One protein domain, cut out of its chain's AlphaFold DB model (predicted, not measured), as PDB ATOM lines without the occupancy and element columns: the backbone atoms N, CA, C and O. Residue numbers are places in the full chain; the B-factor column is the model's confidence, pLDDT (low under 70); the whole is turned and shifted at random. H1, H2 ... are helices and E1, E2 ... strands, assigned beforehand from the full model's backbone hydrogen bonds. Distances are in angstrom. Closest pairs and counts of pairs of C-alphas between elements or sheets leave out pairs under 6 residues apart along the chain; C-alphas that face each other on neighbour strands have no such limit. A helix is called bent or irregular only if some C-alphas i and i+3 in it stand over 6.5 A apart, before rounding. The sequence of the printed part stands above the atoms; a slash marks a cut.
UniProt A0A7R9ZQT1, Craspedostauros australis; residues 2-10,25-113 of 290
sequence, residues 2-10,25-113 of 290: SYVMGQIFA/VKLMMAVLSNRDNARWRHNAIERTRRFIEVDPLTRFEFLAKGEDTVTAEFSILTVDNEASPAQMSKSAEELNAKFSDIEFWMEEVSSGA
ATOM      1  N   SER A   2      11.488 -56.562   9.137       41.72
ATOM      2  CA  SER A   2      11.201 -56.489   7.682       41.72
ATOM      3  C   SER A   2      10.898 -57.832   6.995       41.72
ATOM      4  O   SER A   2      10.039 -57.883   6.120       41.72
ATOM      5  N   TYR A   3      11.559 -58.921   7.404       42.94
ATOM      6  CA  TYR A   3      11.335 -60.262   6.843       42.94
ATOM      7  C   TYR A   3       9.965 -60.840   7.222       42.94
ATOM      8  O   TYR A   3       9.255 -61.352   6.363       42.94
ATOM      9  N   VAL A   4       9.569 -60.682   8.491       50.97
ATOM     10  CA  VAL A   4       8.246 -61.087   8.991       50.97
ATOM     11  C   VAL A   4       7.171 -60.296   8.254       50.97
ATOM     12  O   VAL A   4       6.301 -60.900   7.642       50.97
ATOM     13  N   MET A   5       7.312 -58.970   8.166       50.72
ATOM     14  CA  MET A   5       6.379 -58.122   7.412       50.72
ATOM     15  C   MET A   5       6.279 -58.545   5.940       50.72
ATOM     16  O   MET A   5       5.177 -58.684   5.418       50.72
ATOM     17  N   GLY A   6       7.400 -58.857   5.282       50.59
ATOM     18  CA  GLY A   6       7.407 -59.382   3.912       50.59
ATOM     19  C   GLY A   6       6.624 -60.692   3.742       50.59
ATOM     20  O   GLY A   6       5.947 -60.873   2.731       50.59
ATOM     21  N   GLN A   7       6.654 -61.583   4.738       52.06
ATOM     22  CA  GLN A   7       5.865 -62.821   4.741       52.06
ATOM     23  C   GLN A   7       4.372 -62.566   4.985       52.06
ATOM     24  O   GLN A   7       3.539 -63.206   4.340       52.06
ATOM     25  N   ILE A   8       4.022 -61.600   5.844       55.03
ATOM     26  CA  ILE A   8       2.635 -61.157   6.055       55.03
ATOM     27  C   ILE A   8       2.045 -60.666   4.729       55.03
ATOM     28  O   ILE A   8       1.013 -61.185   4.290       55.03
ATOM     29  N   PHE A   9       2.764 -59.779   4.033       54.72
ATOM     30  CA  PHE A   9       2.366 -59.245   2.727       54.72
ATOM     31  C   PHE A   9       2.247 -60.328   1.650       54.72
ATOM     32  O   PHE A   9       1.242 -60.386   0.941       54.72
ATOM     33  N   ALA A  10       3.228 -61.229   1.543       54.72
ATOM     34  CA  ALA A  10       3.173 -62.328   0.581       54.72
ATOM     35  C   ALA A  10       1.984 -63.270   0.845       54.72
ATOM     36  O   ALA A  10       1.361 -63.747  -0.104       54.72
ATOM     37  N   VAL A  25      -6.620 -49.010 -12.219       53.66
ATOM     38  CA  VAL A  25      -5.644 -49.099 -11.108       53.66
ATOM     39  C   VAL A  25      -6.301 -49.597  -9.806       53.66
ATOM     40  O   VAL A  25      -7.020 -48.838  -9.176       53.66
ATOM     41  N   LYS A  26      -6.057 -50.850  -9.378       57.84
ATOM     42  CA  LYS A  26      -6.826 -51.479  -8.273       57.84
ATOM     43  C   LYS A  26      -6.203 -51.423  -6.876       57.84
ATOM     44  O   LYS A  26      -6.896 -51.737  -5.919       57.84
ATOM     45  N   LEU A  27      -4.924 -51.077  -6.726       56.94
ATOM     46  CA  LEU A  27      -4.304 -50.939  -5.402       56.94
ATOM     47  C   LEU A  27      -2.948 -50.235  -5.512       56.94
ATOM     48  O   LEU A  27      -2.049 -50.759  -6.170       56.94
ATOM     49  N   MET A  28      -2.756 -49.097  -4.845       59.03
ATOM     50  CA  MET A  28      -1.410 -48.575  -4.572       59.03
ATOM     51  C   MET A  28      -1.124 -48.717  -3.081       59.03
ATOM     52  O   MET A  28      -1.886 -48.211  -2.263       59.03
ATOM     53  N   MET A  29      -0.041 -49.420  -2.741       61.09
ATOM     54  CA  MET A  29       0.378 -49.649  -1.361       61.09
ATOM     55  C   MET A  29       1.783 -49.096  -1.137       61.09
ATOM     56  O   MET A  29       2.710 -49.466  -1.858       61.09
ATOM     57  N   ALA A  30       1.961 -48.244  -0.129       61.31
ATOM     58  CA  ALA A  30       3.291 -47.894   0.368       61.31
ATOM     59  C   ALA A  30       3.431 -48.350   1.813       61.31
ATOM     60  O   ALA A  30       2.576 -48.052   2.633       61.31
ATOM     61  N   VAL A  31       4.532 -49.040   2.109       63.38
ATOM     62  CA  VAL A  31       4.917 -49.420   3.470       63.38
ATOM     63  C   VAL A  31       5.958 -48.421   3.971       63.38
ATOM     64  O   VAL A  31       6.973 -48.169   3.306       63.38
ATOM     65  N   LEU A  32       5.713 -47.834   5.135       63.16
ATOM     66  CA  LEU A  32       6.547 -46.826   5.776       63.16
ATOM     67  C   LEU A  32       7.066 -47.415   7.084       63.16
ATOM     68  O   LEU A  32       6.324 -47.564   8.042       63.16
ATOM     69  N   SER A  33       8.345 -47.774   7.131       58.50
ATOM     70  CA  SER A  33       8.957 -48.358   8.331       58.50
ATOM     71  C   SER A  33       9.462 -47.310   9.335       58.50
ATOM     72  O   SER A  33       9.999 -47.684  10.371       58.50
ATOM     73  N   ASN A  34       9.377 -46.009   9.011       63.00
ATOM     74  CA  ASN A  34       9.744 -44.895   9.894       63.00
ATOM     75  C   ASN A  34       9.110 -43.576   9.392       63.00
ATOM     76  O   ASN A  34       9.355 -43.186   8.246       63.00
ATOM     77  N   ARG A  35       8.316 -42.898  10.236       59.44
ATOM     78  CA  ARG A  35       7.494 -41.720   9.884       59.44
ATOM     79  C   ARG A  35       8.331 -40.548   9.340       59.44
ATOM     80  O   ARG A  35       7.935 -39.912   8.363       59.44
ATOM     81  N   ASP A  36       9.535 -40.338   9.876       61.19
ATOM     82  CA  ASP A  36      10.358 -39.163   9.544       61.19
ATOM     83  C   ASP A  36      11.029 -39.251   8.162       61.19
ATOM     84  O   ASP A  36      11.111 -38.259   7.437       61.19
ATOM     85  N   ASN A  37      11.441 -40.449   7.733       59.78
ATOM     86  CA  ASN A  37      12.111 -40.661   6.438       59.78
ATOM     87  C   ASN A  37      11.152 -41.027   5.293       59.78
ATOM     88  O   ASN A  37      11.579 -41.181   4.143       59.78
ATOM     89  N   ALA A  38       9.858 -41.177   5.580       65.81
ATOM     90  CA  ALA A  38       8.890 -41.729   4.638       65.81
ATOM     91  C   ALA A  38       7.774 -40.744   4.231       65.81
ATOM     92  O   ALA A  38       6.931 -41.082   3.399       65.81
ATOM     93  N   ARG A  39       7.826 -39.487   4.704       70.81
ATOM     94  CA  ARG A  39       6.860 -38.418   4.377       70.81
ATOM     95  C   ARG A  39       6.655 -38.199   2.875       70.81
ATOM     96  O   ARG A  39       5.553 -37.893   2.428       70.81
ATOM     97  N   TRP A  40       7.700 -38.374   2.064       68.75
ATOM     98  CA  TRP A  40       7.590 -38.238   0.609       68.75
ATOM     99  C   TRP A  40       6.695 -39.313  -0.025       68.75
ATOM    100  O   TRP A  40       6.076 -39.031  -1.045       68.75
ATOM    101  N   ARG A  41       6.589 -40.510   0.570       70.44
ATOM    102  CA  ARG A  41       5.727 -41.602   0.085       70.44
ATOM    103  C   ARG A  41       4.263 -41.333   0.411       70.44
ATOM    104  O   ARG A  41       3.425 -41.488  -0.469       70.44
ATOM    105  N   HIS A  42       3.987 -40.837   1.619       73.50
ATOM    106  CA  HIS A  42       2.662 -40.338   1.993       73.50
ATOM    107  C   HIS A  42       2.230 -39.214   1.031       73.50
ATOM    108  O   HIS A  42       1.166 -39.273   0.421       73.50
ATOM    109  N   ASN A  43       3.113 -38.238   0.788       75.19
ATOM    110  CA  ASN A  43       2.856 -37.165  -0.176       75.19
ATOM    111  C   ASN A  43       2.699 -37.672  -1.618       75.19
ATOM    112  O   ASN A  43       1.925 -37.098  -2.377       75.19
ATOM    113  N   ALA A  44       3.437 -38.709  -2.022       72.38
ATOM    114  CA  ALA A  44       3.315 -39.298  -3.351       72.38
ATOM    115  C   ALA A  44       1.956 -39.981  -3.531       72.38
ATOM    116  O   ALA A  44       1.341 -39.795  -4.577       72.38
ATOM    117  N   ILE A  45       1.460 -40.697  -2.517       75.38
ATOM    118  CA  ILE A  45       0.125 -41.308  -2.542       75.38
ATOM    119  C   ILE A  45      -0.961 -40.235  -2.561       75.38
ATOM    120  O   ILE A  45      -1.837 -40.310  -3.413       75.38
ATOM    121  N   GLU A  46      -0.878 -39.195  -1.725       73.69
ATOM    122  CA  GLU A  46      -1.856 -38.093  -1.772       73.69
ATOM    123  C   GLU A  46      -1.843 -37.351  -3.106       73.69
ATOM    124  O   GLU A  46      -2.892 -37.015  -3.648       73.69
ATOM    125  N   ARG A  47      -0.660 -37.093  -3.671       72.62
ATOM    126  CA  ARG A  47      -0.560 -36.471  -4.996       72.62
ATOM    127  C   ARG A  47      -1.111 -37.378  -6.081       72.62
ATOM    128  O   ARG A  47      -1.802 -36.884  -6.959       72.62
ATOM    129  N   THR A  48      -0.843 -38.678  -6.003       72.88
ATOM    130  CA  THR A  48      -1.414 -39.668  -6.921       72.88
ATOM    131  C   THR A  48      -2.935 -39.682  -6.793       72.88
ATOM    132  O   THR A  48      -3.618 -39.619  -7.807       72.88
ATOM    133  N   ARG A  49      -3.469 -39.636  -5.565       73.00
ATOM    134  CA  ARG A  49      -4.905 -39.535  -5.300       73.00
ATOM    135  C   ARG A  49      -5.531 -38.285  -5.913       73.00
ATOM    136  O   ARG A  49      -6.591 -38.362  -6.508       73.00
ATOM    137  N   ARG A  50      -4.871 -37.133  -5.787       69.50
ATOM    138  CA  ARG A  50      -5.367 -35.862  -6.342       69.50
ATOM    139  C   ARG A  50      -5.186 -35.729  -7.854       69.50
ATOM    140  O   ARG A  50      -5.879 -34.926  -8.462       69.50
ATOM    141  N   PHE A  51      -4.215 -36.430  -8.437       67.69
ATOM    142  CA  PHE A  51      -3.895 -36.347  -9.865       67.69
ATOM    143  C   PHE A  51      -4.705 -37.337 -10.705       67.69
ATOM    144  O   PHE A  51      -4.996 -37.068 -11.866       67.69
ATOM    145  N   ILE A  52      -5.048 -38.495 -10.140       66.25
ATOM    146  CA  ILE A  52      -5.926 -39.455 -10.796       66.25
ATOM    147  C   ILE A  52      -7.356 -38.902 -10.724       66.25
ATOM    148  O   ILE A  52      -7.987 -38.951  -9.674       66.25
ATOM    149  N   GLU A  53      -7.874 -38.403 -11.849       62.78
ATOM    150  CA  GLU A  53      -9.286 -38.017 -12.036       62.78
ATOM    151  C   GLU A  53     -10.194 -39.260 -12.151       62.78
ATOM    152  O   GLU A  53     -10.970 -39.412 -13.092       62.78
ATOM    153  N   VAL A  54     -10.049 -40.208 -11.226       63.66
ATOM    154  CA  VAL A  54     -10.947 -41.359 -11.099       63.66
ATOM    155  C   VAL A  54     -11.679 -41.184  -9.787       63.66
ATOM    156  O   VAL A  54     -11.068 -41.215  -8.724       63.66
ATOM    157  N   ASP A  55     -12.982 -40.972  -9.891       59.06
ATOM    158  CA  ASP A  55     -13.900 -40.931  -8.766       59.06
ATOM    159  C   ASP A  55     -14.693 -42.246  -8.788       59.06
ATOM    160  O   ASP A  55     -15.244 -42.592  -9.842       59.06
ATOM    161  N   PRO A  56     -14.713 -43.028  -7.702       63.50
ATOM    162  CA  PRO A  56     -14.160 -42.759  -6.376       63.50
ATOM    163  C   PRO A  56     -12.755 -43.318  -6.181       63.50
ATOM    164  O   PRO A  56     -12.370 -44.348  -6.737       63.50
ATOM    165  N   LEU A  57     -11.988 -42.624  -5.343       75.25
ATOM    166  CA  LEU A  57     -10.635 -43.013  -4.973       75.25
ATOM    167  C   LEU A  57     -10.470 -42.895  -3.462       75.25
ATOM    168  O   LEU A  57     -10.237 -41.813  -2.913       75.25
ATOM    169  N   THR A  58     -10.601 -44.038  -2.796       78.31
ATOM    170  CA  THR A  58     -10.571 -44.143  -1.340       78.31
ATOM    171  C   THR A  58      -9.188 -44.556  -0.879       78.31
ATOM    172  O   THR A  58      -8.580 -45.499  -1.394       78.31
ATOM    173  N   ARG A  59      -8.681 -43.839   0.118       82.81
ATOM    174  CA  ARG A  59      -7.439 -44.152   0.806       82.81
ATOM    175  C   ARG A  59      -7.753 -44.701   2.192       82.81
ATOM    176  O   ARG A  59      -8.426 -44.039   2.973       82.81
ATOM    177  N   PHE A  60      -7.196 -45.862   2.503       82.94
ATOM    178  CA  PHE A  60      -7.184 -46.445   3.840       82.94
ATOM    179  C   PHE A  60      -5.769 -46.397   4.394       82.94
ATOM    180  O   PHE A  60      -4.831 -46.816   3.716       82.94
ATOM    181  N   GLU A  61      -5.601 -45.899   5.609       85.31
ATOM    182  CA  GLU A  61      -4.325 -45.889   6.313       85.31
ATOM    183  C   GLU A  61      -4.384 -46.823   7.509       85.31
ATOM    184  O   GLU A  61      -5.283 -46.739   8.345       85.31
ATOM    185  N   PHE A  62      -3.412 -47.725   7.571       84.06
ATOM    186  CA  PHE A  62      -3.286 -48.687   8.643       84.06
ATOM    187  C   PHE A  62      -1.950 -48.526   9.342       84.06
ATOM    188  O   PHE A  62      -0.909 -48.311   8.708       84.06
ATOM    189  N   LEU A  63      -1.980 -48.732  10.649       84.62
ATOM    190  CA  LEU A  63      -0.800 -48.810  11.483       84.62
ATOM    191  C   LEU A  63      -0.618 -50.233  11.991       84.62
ATOM    192  O   LEU A  63      -1.582 -50.928  12.305       84.62
ATOM    193  N   ALA A  64       0.643 -50.646  12.053       83.00
ATOM    194  CA  ALA A  64       1.085 -51.882  12.665       83.00
ATOM    195  C   ALA A  64       2.102 -51.563  13.767       83.00
ATOM    196  O   ALA A  64       3.162 -50.966  13.512       83.00
ATOM    197  N   LYS A  65       1.794 -51.977  14.994       82.94
ATOM    198  CA  LYS A  65       2.625 -51.738  16.175       82.94
ATOM    199  C   LYS A  65       2.999 -53.060  16.836       82.94
ATOM    200  O   LYS A  65       2.129 -53.817  17.243       82.94
ATOM    201  N   GLY A  66       4.300 -53.322  16.936       78.31
ATOM    202  CA  GLY A  66       4.834 -54.355  17.829       78.31
ATOM    203  C   GLY A  66       5.065 -53.814  19.245       78.31
ATOM    204  O   GLY A  66       4.920 -52.613  19.475       78.31
ATOM    205  N   GLU A  67       5.477 -54.688  20.167       69.19
ATOM    206  CA  GLU A  67       5.544 -54.421  21.619       69.19
ATOM    207  C   GLU A  67       6.213 -53.087  22.014       69.19
ATOM    208  O   GLU A  67       5.680 -52.403  22.881       69.19
ATOM    209  N   ASP A  68       7.283 -52.641  21.334       61.91
ATOM    210  CA  ASP A  68       8.054 -51.463  21.784       61.91
ATOM    211  C   ASP A  68       8.232 -50.313  20.768       61.91
ATOM    212  O   ASP A  68       8.803 -49.282  21.113       61.91
ATOM    213  N   THR A  69       7.741 -50.409  19.524       59.94
ATOM    214  CA  THR A  69       7.729 -49.269  18.571       59.94
ATOM    215  C   THR A  69       6.680 -49.452  17.469       59.94
ATOM    216  O   THR A  69       6.487 -50.558  16.960       59.94
ATOM    217  N   VAL A  70       6.037 -48.354  17.034       58.06
ATOM    218  CA  VAL A  70       5.235 -48.338  15.793       58.06
ATOM    219  C   VAL A  70       6.165 -48.711  14.643       58.06
ATOM    220  O   VAL A  70       7.125 -47.994  14.360       58.06
ATOM    221  N   THR A  71       5.935 -49.873  14.035       67.12
ATOM    222  CA  THR A  71       6.946 -50.521  13.188       67.12
ATOM    223  C   THR A  71       6.625 -50.403  11.703       67.12
ATOM    224  O   THR A  71       7.537 -50.507  10.879       67.12
ATOM    225  N   ALA A  72       5.359 -50.158  11.341       73.50
ATOM    226  CA  ALA A  72       4.993 -49.827   9.971       73.50
ATOM    227  C   ALA A  72       3.662 -49.069   9.867       73.50
ATOM    228  O   ALA A  72       2.686 -49.427  10.514       73.50
ATOM    229  N   GLU A  73       3.613 -48.088   8.974       77.50
ATOM    230  CA  GLU A  73       2.376 -47.536   8.409       77.50
ATOM    231  C   GLU A  73       2.230 -48.098   6.992       77.50
ATOM    232  O   GLU A  73       3.219 -48.228   6.259       77.50
ATOM    233  N   PHE A  74       1.019 -48.469   6.597       79.06
ATOM    234  CA  PHE A  74       0.729 -48.796   5.212       79.06
ATOM    235  C   PHE A  74      -0.551 -48.123   4.754       79.06
ATOM    236  O   PHE A  74      -1.599 -48.242   5.382       79.06
ATOM    237  N   SER A  75      -0.462 -47.425   3.627       79.25
ATOM    238  CA  SER A  75      -1.624 -46.796   3.009       79.25
ATOM    239  C   SER A  75      -2.025 -47.579   1.772       79.25
ATOM    240  O   SER A  75      -1.170 -47.959   0.975       79.25
ATOM    241  N   ILE A  76      -3.321 -47.798   1.617       79.12
ATOM    242  CA  ILE A  76      -3.943 -48.504   0.510       79.12
ATOM    243  C   ILE A  76      -4.818 -47.511  -0.240       79.12
ATOM    244  O   ILE A  76      -5.759 -46.967   0.326       79.12
ATOM    245  N   LEU A  77      -4.524 -47.294  -1.517       77.69
ATOM    246  CA  LEU A  77      -5.363 -46.509  -2.414       77.69
ATOM    247  C   LEU A  77      -6.159 -47.451  -3.318       77.69
ATOM    248  O   LEU A  77      -5.548 -48.255  -4.024       77.69
ATOM    249  N   THR A  78      -7.485 -47.354  -3.301       76.31
ATOM    250  CA  THR A  78      -8.391 -48.213  -4.073       76.31
ATOM    251  C   THR A  78      -9.424 -47.390  -4.841       76.31
ATOM    252  O   THR A  78      -9.934 -46.396  -4.333       76.31
ATOM    253  N   VAL A  79      -9.717 -47.825  -6.068       72.56
ATOM    254  CA  VAL A  79     -10.830 -47.330  -6.906       72.56
ATOM    255  C   VAL A  79     -12.089 -48.193  -6.771       72.56
ATOM    256  O   VAL A  79     -13.062 -48.006  -7.494       72.56
ATOM    257  N   ASP A  80     -12.031 -49.226  -5.930       65.44
ATOM    258  CA  ASP A  80     -13.103 -50.202  -5.789       65.44
ATOM    259  C   ASP A  80     -14.197 -49.685  -4.848       65.44
ATOM    260  O   ASP A  80     -13.936 -49.445  -3.668       65.44
ATOM    261  N   ASN A  81     -15.421 -49.570  -5.372       56.66
ATOM    262  CA  ASN A  81     -16.624 -49.220  -4.613       56.66
ATOM    263  C   ASN A  81     -16.952 -50.231  -3.515       56.66
ATOM    264  O   ASN A  81     -17.579 -49.872  -2.522       56.66
ATOM    265  N   GLU A  82     -16.566 -51.497  -3.688       56.72
ATOM    266  CA  GLU A  82     -16.894 -52.547  -2.723       56.72
ATOM    267  C   GLU A  82     -15.923 -52.583  -1.541       56.72
ATOM    268  O   GLU A  82     -16.247 -53.167  -0.503       56.72
ATOM    269  N   ALA A  83     -14.766 -51.918  -1.649       61.94
ATOM    270  CA  ALA A  83     -13.796 -51.778  -0.570       61.94
ATOM    271  C   ALA A  83     -14.309 -50.779   0.482       61.94
ATOM    272  O   ALA A  83     -13.815 -49.660   0.604       61.94
ATOM    273  N   SER A  84     -15.328 -51.183   1.238       66.31
ATOM    274  CA  SER A  84     -15.913 -50.376   2.303       66.31
ATOM    275  C   SER A  84     -15.008 -50.339   3.544       66.31
ATOM    276  O   SER A  84     -14.258 -51.293   3.796       66.31
ATOM    277  N   PRO A  85     -15.118 -49.294   4.389       72.56
ATOM    278  CA  PRO A  85     -14.457 -49.263   5.694       72.56
ATOM    279  C   PRO A  85     -14.714 -50.527   6.522       72.56
ATOM    280  O   PRO A  85     -13.813 -51.005   7.197       72.56
ATOM    281  N   ALA A  86     -15.898 -51.138   6.406       71.69
ATOM    282  CA  ALA A  86     -16.234 -52.368   7.120       71.69
ATOM    283  C   ALA A  86     -15.384 -53.575   6.677       71.69
ATOM    284  O   ALA A  86     -14.913 -54.339   7.519       71.69
ATOM    285  N   GLN A  87     -15.142 -53.748   5.373       74.38
ATOM    286  CA  GLN A  87     -14.279 -54.829   4.876       74.38
ATOM    287  C   GLN A  87     -12.811 -54.624   5.278       74.38
ATOM    288  O   GLN A  87     -12.095 -55.587   5.568       74.38
ATOM    289  N   MET A  88     -12.371 -53.367   5.303       78.44
ATOM    290  CA  MET A  88     -11.022 -52.981   5.710       78.44
ATOM    291  C   MET A  88     -10.807 -53.166   7.217       78.44
ATOM    292  O   MET A  88      -9.807 -53.766   7.609       78.44
ATOM    293  N   SER A  89     -11.780 -52.786   8.049       80.56
ATOM    294  CA  SER A  89     -11.776 -53.081   9.488       80.56
ATOM    295  C   SER A  89     -11.752 -54.582   9.758       80.56
ATOM    296  O   SER A  89     -10.900 -55.049  10.509       80.56
ATOM    297  N   LYS A  90     -12.591 -55.367   9.069       81.25
ATOM    298  CA  LYS A  90     -12.568 -56.832   9.182       81.25
ATOM    299  C   LYS A  90     -11.203 -57.416   8.804       81.25
ATOM    300  O   LYS A  90     -10.721 -58.339   9.450       81.25
ATOM    301  N   SER A  91     -10.552 -56.867   7.779       79.38
ATOM    302  CA  SER A  91      -9.206 -57.304   7.388       79.38
ATOM    303  C   SER A  91      -8.169 -56.998   8.478       79.38
ATOM    304  O   SER A  91      -7.281 -57.815   8.706       79.38
ATOM    305  N   ALA A  92      -8.281 -55.864   9.179       82.38
ATOM    306  CA  ALA A  92      -7.431 -55.561  10.335       82.38
ATOM    307  C   ALA A  92      -7.691 -56.521  11.510       82.38
ATOM    308  O   ALA A  92      -6.739 -57.020  12.104       82.38
ATOM    309  N   GLU A  93      -8.952 -56.855  11.794       85.12
ATOM    310  CA  GLU A  93      -9.318 -57.860  12.806       85.12
ATOM    311  C   GLU A  93      -8.748 -59.248  12.477       85.12
ATOM    312  O   GLU A  93      -8.168 -59.906  13.340       85.12
ATOM    313  N   GLU A  94      -8.853 -59.684  11.218       83.44
ATOM    314  CA  GLU A  94      -8.277 -60.951  10.752       83.44
ATOM    315  C   GLU A  94      -6.743 -60.965  10.881       83.44
ATOM    316  O   GLU A  94      -6.157 -62.000  11.211       83.44
ATOM    317  N   LEU A  95      -6.080 -59.826  10.650       81.00
ATOM    318  CA  LEU A  95      -4.637 -59.685  10.853       81.00
ATOM    319  C   LEU A  95      -4.267 -59.739  12.340       81.00
ATOM    320  O   LEU A  95      -3.347 -60.478  12.685       81.00
ATOM    321  N   ASN A  96      -5.014 -59.061  13.213       83.88
ATOM    322  CA  ASN A  96      -4.833 -59.140  14.669       83.88
ATOM    323  C   ASN A  96      -5.004 -60.568  15.195       83.88
ATOM    324  O   ASN A  96      -4.207 -61.042  15.998       83.88
ATOM    325  N   ALA A  97      -6.010 -61.294  14.703       86.75
ATOM    326  CA  ALA A  97      -6.228 -62.687  15.088       86.75
ATOM    327  C   ALA A  97      -5.086 -63.612  14.629       86.75
ATOM    328  O   ALA A  97      -4.816 -64.637  15.255       86.75
ATOM    329  N   LYS A  98      -4.423 -63.268  13.519       84.94
ATOM    330  CA  LYS A  98      -3.340 -64.062  12.930       84.94
ATOM    331  C   LYS A  98      -1.967 -63.746  13.527       84.94
ATOM    332  O   LYS A  98      -1.104 -64.624  13.535       84.94
ATOM    333  N   PHE A  99      -1.753 -62.521  13.994       81.94
ATOM    334  CA  PHE A  99      -0.480 -62.047  14.531       81.94
ATOM    335  C   PHE A  99      -0.690 -61.501  15.944       81.94
ATOM    336  O   PHE A  99      -1.027 -60.341  16.117       81.94
ATOM    337  N   SER A 100      -0.445 -62.336  16.957       80.69
ATOM    338  CA  SER A 100      -0.597 -61.953  18.370       80.69
ATOM    339  C   SER A 100       0.353 -60.843  18.816       80.69
ATOM    340  O   SER A 100       0.050 -60.119  19.758       80.69
ATOM    341  N   ASP A 101       1.497 -60.720  18.142       81.62
ATOM    342  CA  ASP A 101       2.611 -59.870  18.574       81.62
ATOM    343  C   ASP A 101       2.623 -58.510  17.849       81.62
ATOM    344  O   ASP A 101       3.542 -57.707  18.025       81.62
ATOM    345  N   ILE A 102       1.645 -58.273  16.965       80.06
ATOM    346  CA  ILE A 102       1.523 -57.050  16.172       80.06
ATOM    347  C   ILE A 102       0.064 -56.614  16.173       80.06
ATOM    348  O   ILE A 102      -0.799 -57.307  15.641       80.06
ATOM    349  N   GLU A 103      -0.185 -55.428  16.710       84.94
ATOM    350  CA  GLU A 103      -1.492 -54.791  16.666       84.94
ATOM    351  C   GLU A 103      -1.648 -54.015  15.353       84.94
ATOM    352  O   GLU A 103      -0.819 -53.168  15.014       84.94
ATOM    353  N   PHE A 104      -2.715 -54.314  14.622       84.81
ATOM    354  CA  PHE A 104      -3.142 -53.676  13.387       84.81
ATOM    355  C   PHE A 104      -4.427 -52.894  13.632       84.81
ATOM    356  O   PHE A 104      -5.419 -53.443  14.112       84.81
ATOM    357  N   TRP A 105      -4.465 -51.633  13.225       85.44
ATOM    358  CA  TRP A 105      -5.708 -50.870  13.199       85.44
ATOM    359  C   TRP A 105      -5.713 -49.881  12.043       85.44
ATOM    360  O   TRP A 105      -4.675 -49.551  11.468       85.44
ATOM    361  N   MET A 106      -6.912 -49.434  11.692       85.81
ATOM    362  CA  MET A 106      -7.133 -48.394  10.697       85.81
ATOM    363  C   MET A 106      -7.106 -47.035  11.405       85.81
ATOM    364  O   MET A 106      -7.863 -46.828  12.351       85.81
ATOM    365  N   GLU A 107      -6.215 -46.138  10.985       84.56
ATOM    366  CA  GLU A 107      -6.070 -44.799  11.579       84.56
ATOM    367  C   GLU A 107      -6.914 -43.772  10.820       84.56
ATOM    368  O   GLU A 107      -7.657 -43.006  11.429       84.56
ATOM    369  N   GLU A 108      -6.839 -43.786   9.488       82.88
ATOM    370  CA  GLU A 108      -7.495 -42.785   8.653       82.88
ATOM    371  C   GLU A 108      -8.186 -43.421   7.446       82.88
ATOM    372  O   GLU A 108      -7.658 -44.325   6.788       82.88
ATOM    373  N   VAL A 109      -9.374 -42.904   7.127       81.69
ATOM    374  CA  VAL A 109     -10.070 -43.169   5.869       81.69
ATOM    375  C   VAL A 109     -10.293 -41.845   5.160       81.69
ATOM    376  O   VAL A 109     -11.051 -40.996   5.622       81.69
ATOM    377  N   SER A 110      -9.646 -41.688   4.014       77.81
ATOM    378  CA  SER A 110      -9.725 -40.498   3.175       77.81
ATOM    379  C   SER A 110     -10.448 -40.869   1.876       77.81
ATOM    380  O   SER A 110      -9.836 -41.390   0.943       77.81
ATOM    381  N   SER A 111     -11.764 -40.641   1.818       70.06
ATOM    382  CA  SER A 111     -12.595 -40.916   0.632       70.06
ATOM    383  C   SER A 111     -12.716 -39.692  -0.279       70.06
ATOM    384  O   SER A 111     -12.804 -38.558   0.197       70.06
ATOM    385  N   GLY A 112     -12.729 -39.919  -1.594       60.19
ATOM    386  CA  GLY A 112     -13.263 -38.980  -2.582       60.19
ATOM    387  C   GLY A 112     -14.717 -39.345  -2.880       60.19
ATOM    388  O   GLY A 112     -14.988 -40.508  -3.144       60.19
ATOM    389  N   ALA A 113     -15.612 -38.361  -2.773       54.97
ATOM    390  CA  ALA A 113     -17.064 -38.417  -2.981       54.97
ATOM    391  C   ALA A 113     -17.925 -39.176  -1.946       54.97
ATOM    392  O   ALA A 113     -17.651 -40.294  -1.511       54.97
TER     393      ALA A 113
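AT A GLANCE: This is residues 2 to 10 and 25 to 113 of the 290 residues of a protein of Craspedostauros australis (UniProt A0A7R9ZQT1). Picture a twisted sheet of four strands as the middle layer, with one helix over each face: H2 covers the E1 and E3 half on one face, and H3 covers the E2 and E4 half on the other. Both helices run along the strands, while the short helix H1 only grazes the sheet. The 98 printed residues hold three named helices and four named strands, in the order H1 E1 H2 E2 E3 H3 E4; the sheet's order is E1 E3 E2 E4, antiparallel throughout, and the class is mixed. The whole is compact, with a radius of gyration of the C-alphas of 13.6 A and spans of 40 by 30 by 22 A.

IN THESE COORDINATES: Start in the sheet with E3, residues 69 to 78, 27.8 A from first to last C-alpha. Beside it find E2, residues 58 to 66, 26.6 A long, and E1, residues 28 to 32, 13.2 A. E4, residues 102 to 110, runs 23.9 A and ends at C-alpha 110, (-9.725, -40.498, 3.175). Find C-alpha 35 at (7.494, -41.720, 9.884); from there H2, residues 35 to 51, runs 23.4 A. H2 is irregular: C-alphas 37 and 40 are 7.8 A apart. H3, residues 85 to 98, runs 19.9 A, and H1, residues 2 to 10, begins at C-alpha 2, (11.201, -56.489, 7.682).

HOW THE PARTS SIT: Look first at the hairpin of E2 and E3, antiparallel at 162 degrees, where N 60 and O 76 are 2.8 A apart, within hydrogen-bond range. Edge strand E1 is antiparallel to E3 at 169 degrees, with N 32 and O 73 at 2.8 A. Edge strand E4 is antiparallel to E2 at 157 degrees, with N 61 and O 108 at 2.8 A. H2 lies over E1 and E3 at a height over the sheet of 9.6 A; its closest C-alphas to E1 are those of Ala 38 and Leu 32, 5.7 A. On the opposite face H3 lies over E2 and E4 at a height of 9.1 A, and the C-alphas of Ala 92 and Phe 104 are its closest to E4, 5.6 A. This gives three layers, helices on both faces of a sheet. E1, H2, E2 and E3, H3, E4 are split strand-helix-strand units, each with another strand between its two strands in the sheet, and both crossovers are right-handed. H1 grazes the sheet with residues 2 to 5, and H2 and H3 are apart. Every O i to N i+4 pair is within hydrogen-bond range in H1 and H3, and 10 of 13 are in H2.

THE WHOLE: The two C-alphas farthest apart are those of Glu 53 and Asp 68, 40.3 A. Residues 11 to 24 are not printed, and C-alphas 10 and 25 across the cut are 19.7 A apart. Of the links that are printed whole, none is long. The mean pLDDT of the printed part is 70.5; 43 residues are under 70, among them 2 to 10 and 25 to 38.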